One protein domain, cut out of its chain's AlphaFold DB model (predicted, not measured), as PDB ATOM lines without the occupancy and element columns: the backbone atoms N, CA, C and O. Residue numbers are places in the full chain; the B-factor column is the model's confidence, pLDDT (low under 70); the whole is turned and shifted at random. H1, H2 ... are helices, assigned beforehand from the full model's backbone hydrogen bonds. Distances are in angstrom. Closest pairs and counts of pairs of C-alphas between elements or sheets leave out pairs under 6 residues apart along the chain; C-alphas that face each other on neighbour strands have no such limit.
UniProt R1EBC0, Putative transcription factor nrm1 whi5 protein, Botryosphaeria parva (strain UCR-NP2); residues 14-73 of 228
ATOM      1  N   ALA A  14     136.587 264.578 216.330       84.50
ATOM      2  CA  ALA A  14     136.545 263.125 216.486       84.50
ATOM      3  C   ALA A  14     136.931 262.692 217.913       84.50
ATOM      4  O   ALA A  14     136.281 261.826 218.505       84.50
ATOM      5  N   GLU A  15     137.928 263.342 218.513       85.19
ATOM      6  CA  GLU A  15     138.329 263.102 219.899       85.19
ATOM      7  C   GLU A  15     137.253 263.560 220.897       85.19
ATOM      8  O   GLU A  15     136.923 262.861 221.859       85.19
ATOM      9  N   VAL A  16     136.635 264.721 220.653       90.81
ATOM     10  CA  VAL A  16     135.521 265.193 221.486       90.81
ATOM     11  C   VAL A  16     134.346 264.221 221.401       90.81
ATOM     12  O   VAL A  16     133.777 263.863 222.436       90.81
ATOM     13  N   ALA A  17     134.017 263.739 220.201       89.31
ATOM     14  CA  ALA A  17     132.977 262.736 220.008       89.31
ATOM     15  C   ALA A  17     133.287 261.454 220.793       89.31
ATOM     16  O   ALA A  17     132.439 260.995 221.562       89.31
ATOM     17  N   SER A  18     134.508 260.918 220.692       92.44
ATOM     18  CA  SER A  18     134.904 259.701 221.411       92.44
ATOM     19  C   SER A  18     134.835 259.880 222.935       92.44
ATOM     20  O   SER A  18     134.334 259.005 223.645       92.44
ATOM     21  N   LYS A  19     135.228 261.049 223.457       92.50
ATOM     22  CA  LYS A  19     135.124 261.389 224.883       92.50
ATOM     23  C   LYS A  19     133.678 261.512 225.350       92.50
ATOM     24  O   LYS A  19     133.350 261.037 226.439       92.50
ATOM     25  N   VAL A  20     132.807 262.130 224.552       96.25
ATOM     26  CA  VAL A  20     131.372 262.232 224.855       96.25
ATOM     27  C   VAL A  20     130.731 260.847 224.851       96.25
ATOM     28  O   VAL A  20     130.031 260.517 225.806       96.25
ATOM     29  N   LEU A  21     131.034 260.007 223.859       96.88
ATOM     30  CA  LEU A  21     130.608 258.606 223.811       96.88
ATOM     31  C   LEU A  21     131.085 257.833 225.043       96.88
ATOM     32  O   LEU A  21     130.286 257.178 225.712       96.88
ATOM     33  N   ARG A  22     132.359 257.979 225.416       96.25
ATOM     34  CA  ARG A  22     132.923 257.341 226.609       96.25
ATOM     35  C   ARG A  22     132.244 257.830 227.890       96.25
ATOM     36  O   ARG A  22     131.903 257.024 228.751       96.25
ATOM     37  N   ARG A  23     131.968 259.131 228.014       95.06
ATOM     38  CA  ARG A  23     131.221 259.709 229.147       95.06
ATOM     39  C   ARG A  23     129.776 259.215 229.190       95.06
ATOM     40  O   ARG A  23     129.262 258.946 230.277       95.06
ATOM     41  N   ALA A  24     129.122 259.099 228.038       97.50
ATOM     42  CA  ALA A  24     127.770 258.572 227.924       97.50
ATOM     43  C   ALA A  24     127.729 257.095 228.337       97.50
ATOM     44  O   ALA A  24     126.855 256.701 229.105       97.50
ATOM     45  N   GLN A  25     128.717 256.302 227.921       96.12
ATOM     46  CA  GLN A  25     128.862 254.905 228.321       96.12
ATOM     47  C   GLN A  25     129.080 254.764 229.830       96.12
ATOM     48  O   GLN A  25     128.382 253.980 230.470       96.12
ATOM     49  N   VAL A  26     129.973 255.566 230.418       97.69
ATOM     50  CA  VAL A  26     130.161 255.601 231.878       97.69
ATOM     51  C   VAL A  26     128.856 255.990 232.569       97.69
ATOM     52  O   VAL A  26     128.419 255.297 233.478       97.69
ATOM     53  N   SER A  27     128.167 257.025 232.087       96.38
ATOM     54  CA  SER A  27     126.883 257.463 232.649       96.38
ATOM     55  C   SER A  27     125.805 256.375 232.553       96.38
ATOM     56  O   SER A  27     125.009 256.212 233.479       96.38
ATOM     57  N   LYS A  28     125.792 255.592 231.467       97.56
ATOM     58  CA  LYS A  28     124.910 254.431 231.291       97.56
ATOM     59  C   LYS A  28     125.222 253.344 232.320       97.56
ATOM     60  O   LYS A  28     124.301 252.853 232.967       97.56
ATOM     61  N   MET A  29     126.499 253.011 232.507       96.19
ATOM     62  CA  MET A  29     126.939 252.042 233.518       96.19
ATOM     63  C   MET A  29     126.588 252.512 234.934       96.19
ATOM     64  O   MET A  29     126.017 251.748 235.708       96.19
ATOM     65  N   THR A  30     126.841 253.784 235.255       96.88
ATOM     66  CA  THR A  30     126.493 254.376 236.552       96.88
ATOM     67  C   THR A  30     124.993 254.304 236.809       96.88
ATOM     68  O   THR A  30     124.581 253.870 237.881       96.88
ATOM     69  N   ARG A  31     124.163 254.667 235.824       93.44
ATOM     70  CA  ARG A  31     122.703 254.595 235.958       93.44
ATOM     71  C   ARG A  31     122.219 253.156 236.135       93.44
ATOM     72  O   ARG A  31     121.364 252.906 236.977       93.44
ATOM     73  N   ALA A  32     122.782 252.207 235.387       95.50
ATOM     74  CA  ALA A  32     122.451 250.790 235.527       95.50
ATOM     75  C   ALA A  32     122.794 250.264 236.930       95.50
ATOM     76  O   ALA A  32     121.979 249.582 237.551       95.50
ATOM     77  N   LEU A  33     123.965 250.636 237.454       96.69
ATOM     78  CA  LEU A  33     124.385 250.276 238.805       96.69
ATOM     79  C   LEU A  33     123.462 250.892 239.862       96.69
ATOM     80  O   LEU A  33     122.970 250.176 240.730       96.69
ATOM     81  N   GLN A  34     123.175 252.193 239.764       95.19
ATOM     82  CA  GLN A  34     122.257 252.885 240.673       95.19
ATOM     83  C   GLN A  34     120.871 252.234 240.686       95.19
ATOM     84  O   GLN A  34     120.341 251.959 241.759       95.19
ATOM     85  N   ASN A  35     120.313 251.924 239.513       93.62
ATOM     86  CA  ASN A  35     119.017 251.256 239.402       93.62
ATOM     87  C   ASN A  35     119.035 249.878 240.075       93.62
ATOM     88  O   ASN A  35     118.117 249.540 240.819       93.62
ATOM     89  N   ARG A  36     120.091 249.086 239.852       91.12
ATOM     90  CA  ARG A  36     120.205 247.744 240.434       91.12
ATOM     91  C   ARG A  36     120.361 247.785 241.951       91.12
ATOM     92  O   ARG A  36     119.712 247.005 242.640       91.12
ATOM     93  N   LEU A  37     121.155 248.720 242.473       93.81
ATOM     94  CA  LEU A  37     121.286 248.948 243.914       93.81
ATOM     95  C   LEU A  37     119.972 249.435 244.531       93.81
ATOM     96  O   LEU A  37     119.593 248.977 245.606       93.81
ATOM     97  N   ALA A  38     119.246 250.323 243.849       86.56
ATOM     98  CA  ALA A  38     117.935 250.773 244.299       86.56
ATOM     99  C   ALA A  38     116.946 249.603 244.392       86.56
ATOM    100  O   ALA A  38     116.288 249.450 245.420       86.56
ATOM    101  N   LEU A  39     116.891 248.737 243.375       84.38
ATOM    102  CA  LEU A  39     116.048 247.540 243.397       84.38
ATOM    103  C   LEU A  39     116.468 246.555 244.489       84.38
ATOM    104  O   LEU A  39     115.606 246.045 245.194       84.38
ATOM    105  N   ALA A  40     117.767 246.318 244.682       83.38
ATOM    106  CA  ALA A  40     118.259 245.466 245.764       83.38
ATOM    107  C   ALA A  40     117.833 246.006 247.139       83.38
ATOM    108  O   ALA A  40     117.279 245.265 247.946       83.38
ATOM    109  N   ASN A  41     117.986 247.313 247.369       81.56
ATOM    110  CA  ASN A  41     117.532 247.967 248.596       81.56
ATOM    111  C   ASN A  41     116.014 247.868 248.784       81.56
ATOM    112  O   ASN A  41     115.548 247.662 249.901       81.56
ATOM    113  N   VAL A  42     115.230 248.008 247.710       80.31
ATOM    114  CA  VAL A  42     113.776 247.803 247.755       80.31
ATOM    115  C   VAL A  42     113.466 246.354 248.127       80.31
ATOM    116  O   VAL A  42     112.676 246.141 249.041       80.31
ATOM    117  N   LYS A  43     114.120 245.364 247.512       80.19
ATOM    118  CA  LYS A  43     113.914 243.947 247.844       80.19
ATOM    119  C   LYS A  43     114.235 243.642 249.310       80.19
ATOM    120  O   LYS A  43     113.413 243.011 249.962       80.19
ATOM    121  N   VAL A  44     115.355 244.143 249.838       79.38
ATOM    122  CA  VAL A  44     115.748 243.966 251.251       79.38
ATOM    123  C   VAL A  44     114.743 244.631 252.193       79.38
ATOM    124  O   VAL A  44     114.243 244.000 253.116       79.38
ATOM    125  N   LYS A  45     114.362 245.891 251.937       75.38
ATOM    126  CA  LYS A  45     113.406 246.617 252.796       75.38
ATOM    127  C   LYS A  45     112.030 245.963 252.871       75.38
ATOM    128  O   LYS A  45     111.356 246.103 253.885       75.38
ATOM    129  N   HIS A  46     111.606 245.296 251.804       67.81
ATOM    130  CA  HIS A  46     110.306 244.631 251.757       67.81
ATOM    131  C   HIS A  46     110.393 243.142 252.134       67.81
ATOM    132  O   HIS A  46     109.379 242.451 252.069       67.81
ATOM    133  N   GLY A  47     111.576 242.636 252.516       67.81
ATOM    134  CA  GLY A  47     111.786 241.221 252.841       67.81
ATOM    135  C   GLY A  47     111.565 240.284 251.646       67.81
ATOM    136  O   GLY A  47     111.228 239.117 251.818       67.81
ATOM    137  N   TRP A  48     111.712 240.786 250.412       70.81
ATOM    138  CA  TRP A  48     111.529 240.031 249.160       70.81
ATOM    139  C   TRP A  48     112.817 239.356 248.680       70.81
ATOM    140  O   TRP A  48     112.973 239.025 247.502       70.81
ATOM    141  N   GLU A  49     113.766 239.187 249.590       64.19
ATOM    142  CA  GLU A  49     115.039 238.510 249.362       64.19
ATOM    143  C   GLU A  49     114.872 237.028 249.003       64.19
ATOM    144  O   GLU A  49     115.633 236.530 248.180       64.19
ATOM    145  N   ASN A  50     113.815 236.373 249.504       62.34
ATOM    146  CA  ASN A  50     113.534 234.946 249.278       62.34
ATOM    147  C   ASN A  50     112.474 234.671 248.193       62.34
ATOM    148  O   ASN A  50     112.126 233.517 247.953       62.34
ATOM    149  N   LEU A  51     111.928 235.707 247.542       58.81
ATOM    150  CA  LEU A  51     110.955 235.536 246.459       58.81
ATOM    151  C   LEU A  51     111.674 235.470 245.106       58.81
ATOM    152  O   LEU A  51     112.427 236.378 244.734       58.81
ATOM    153  N   ASN A  52     111.433 234.373 244.382       55.19
ATOM    154  CA  ASN A  52     111.954 234.153 243.038       55.19
ATOM    155  C   ASN A  52     111.437 235.244 242.080       55.19
ATOM    156  O   ASN A  52     110.329 235.755 242.263       55.19
ATOM    157  N   ILE A  53     112.248 235.620 241.086       54.88
ATOM    158  CA  ILE A  53     111.988 236.757 240.181       54.88
ATOM    159  C   ILE A  53     110.605 236.659 239.499       54.88
ATOM    160  O   ILE A  53     109.936 237.676 239.331       54.88
ATOM    161  N   ASP A  54     110.138 235.432 239.252       52.22
ATOM    162  CA  ASP A  54     108.872 235.106 238.581       52.22
ATOM    163  C   ASP A  54     107.619 235.374 239.443       52.22
ATOM    164  O   ASP A  54     106.528 235.566 238.919       52.22
ATOM    165  N   ALA A  55     107.747 235.447 240.776       54.78
ATOM    166  CA  ALA A  55     106.628 235.757 241.682       54.78
ATOM    167  C   ALA A  55     106.473 237.266 241.963       54.78
ATOM    168  O   ALA A  55     105.518 237.698 242.616       54.78
ATOM    169  N   ILE A  56     107.433 238.077 241.510       53.25
ATOM    170  CA  ILE A  56     107.512 239.515 241.792       53.25
ATOM    171  C   ILE A  56     106.894 240.346 240.647       53.25
ATOM    172  O   ILE A  56     106.453 241.473 240.890       53.25
ATOM    173  N   GLU A  57     106.779 239.778 239.441       54.06
ATOM    174  CA  GLU A  57     106.162 240.395 238.254       54.06
ATOM    175  C   GLU A  57     104.783 241.040 238.540       54.06
ATOM    176  O   GLU A  57     104.643 242.251 238.337       54.06
ATOM    177  N   PRO A  58     103.808 240.358 239.186       54.06
ATOM    178  CA  PRO A  58     102.496 240.959 239.440       54.06
ATOM    179  C   PRO A  58     102.518 242.096 240.478       54.06
ATOM    180  O   PRO A  58     101.609 242.923 240.507       54.06
ATOM    181  N   ARG A  59     103.534 242.175 241.351       51.09
ATOM    182  CA  ARG A  59     103.632 243.226 242.386       51.09
ATOM    183  C   ARG A  59     104.358 244.474 241.887       51.09
ATOM    184  O   ARG A  59     104.007 245.577 242.305       51.09
ATOM    185  N   ILE A  60     105.321 244.320 240.976       54.91
ATOM    186  CA  ILE A  60     105.990 245.449 240.317       54.91
ATOM    187  C   ILE A  60     105.027 246.143 239.354       54.91
ATOM    188  O   ILE A  60     104.974 247.370 239.369       54.91
ATOM    189  N   ASP A  61     104.205 245.398 238.612       54.69
ATOM    190  CA  ASP A  61     103.200 245.984 237.716       54.69
ATOM    191  C   ASP A  61     102.150 246.799 238.471       54.69
ATOM    192  O   ASP A  61     101.754 247.877 238.029       54.69
ATOM    193  N   VAL A  62     101.729 246.341 239.652       58.56
ATOM    194  CA  VAL A  62     100.790 247.087 240.502       58.56
ATOM    195  C   VAL A  62     101.429 248.366 241.046       58.56
ATOM    196  O   VAL A  62     100.776 249.411 241.050       58.56
ATOM    197  N   GLU A  63     102.699 248.326 241.446       55.72
ATOM    198  CA  GLU A  63     103.433 249.497 241.937       55.72
ATOM    199  C   GLU A  63     103.766 250.488 240.806       55.72
ATOM    200  O   GLU A  63     103.622 251.698 240.985       55.72
ATOM    201  N   LEU A  64     104.109 250.002 239.607       57.50
ATOM    202  CA  LEU A  64     104.318 250.820 238.410       57.50
ATOM    203  C   LEU A  64     102.997 251.450 237.944       57.50
ATOM    204  O   LEU A  64     102.939 252.648 237.688       57.50
ATOM    205  N   LYS A  65     101.895 250.689 237.947       53.06
ATOM    206  CA  LYS A  65     100.537 251.171 237.642       53.06
ATOM    207  C   LYS A  65      99.994 252.130 238.704       53.06
ATOM    208  O   LYS A  65      99.140 252.962 238.402       53.06
ATOM    209  N   ARG A  66     100.449 252.035 239.955       56.81
ATOM    210  CA  ARG A  66     100.146 253.011 241.014       56.81
ATOM    211  C   ARG A  66     100.965 254.289 240.835       56.81
ATOM    212  O   ARG A  66     100.426 255.371 241.022       56.81
ATOM    213  N   ARG A  67     102.221 254.184 240.388       53.56
ATOM    214  CA  ARG A  67     103.040 255.346 240.007       53.56
ATOM    215  C   ARG A  67     102.503 256.061 238.766       53.56
ATOM    216  O   ARG A  67     102.391 257.277 238.815       53.56
ATOM    217  N   LEU A  68     102.061 255.339 237.732       51.91
ATOM    218  CA  LEU A  68     101.377 255.948 236.583       51.91
ATOM    219  C   LEU A  68     100.065 256.635 236.988       51.91
ATOM    220  O   LEU A  68      99.795 257.720 236.497       51.91
ATOM    221  N   ARG A  69      99.283 256.065 237.919       52.97
ATOM    222  CA  ARG A  69      98.066 256.714 238.451       52.97
ATOM    223  C   ARG A  69      98.342 257.982 239.267       52.97
ATOM    224  O   ARG A  69      97.478 258.846 239.368       52.97
ATOM    225  N   ASN A  70      99.540 258.096 239.834       53.66
ATOM    226  CA  ASN A  70      99.956 259.277 240.581       53.66
ATOM    227  C   ASN A  70     100.598 260.351 239.680       53.66
ATOM    228  O   ASN A  70     100.542 261.522 240.033       53.66
ATOM    229  N   ASP A  71     101.151 259.979 238.517       48.44
ATOM    230  CA  ASP A  71     101.625 260.919 237.480       48.44
ATOM    231  C   ASP A  71     100.501 261.376 236.523       48.44
ATOM    232  O   ASP A  71     100.626 262.382 235.824       48.44
ATOM    233  N   THR A  72      99.343 260.702 236.525       49.59
ATOM    234  CA  THR A  72      98.138 261.107 235.775       49.59
ATOM    235  C   THR A  72      97.353 262.253 236.426       49.59
ATOM    236  O   THR A  72      96.146 262.345 236.234       49.59
ATOM    237  N   PHE A  73      97.994 263.164 237.166       51.00
ATOM    238  CA  PHE A  73      97.355 264.446 237.516       51.00
ATOM    239  C   PHE A  73      97.588 265.537 236.449       51.00
ATOM    240  O   PHE A  73      97.182 266.679 236.625       51.00
TER     241      PHE A  73
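Overview. This is residues 14 to 73 of the 228 residues of the protein "Putative transcription factor nrm1 whi5 protein" of Botryosphaeria parva (strain UCR-NP2) (UniProt R1EBC0). Picture an open L: the long helix H1 makes one arm, the shorter H2 the other, and the loop of residues 46 to 56 makes the corner between them. Residues 14 to 39 of H1 and residues 57 to 73 stand free. The printed part has 60 residues with two named helices, H1 then H2, and no named strand; the class is all helix. It is extended, with a radius of gyration of the C-alphas of 17.0 A and spans of 47 by 34 by 19 A, only just flat.

Arrangement. Start from H1, residues 14 to 45; H2, residues 57 to 71, is apart from it, with no C-alpha within 8 A. Every O i to N i+4 pair is within hydrogen-bond range in H1, and 10 of 11 in H2.

Along the chain. Find C-alpha 14 at (136.545, 263.125, 216.486); from there H1 runs 46.1 A to C-alpha 45 at (113.406, 246.617, 252.796). H2 runs 21.0 A to C-alpha 71 at (101.625, 260.919, 237.480).

Size, cuts and confidence. The C-alphas of Ala 14 and Gly 47 are the two farthest apart, at 49.1 A. The printed part has no cut, and the link from H1 to H2 is long, 11 residues. Look in the B-factor column for pLDDT under 70 at residues 46 to 47 and 49 to 73.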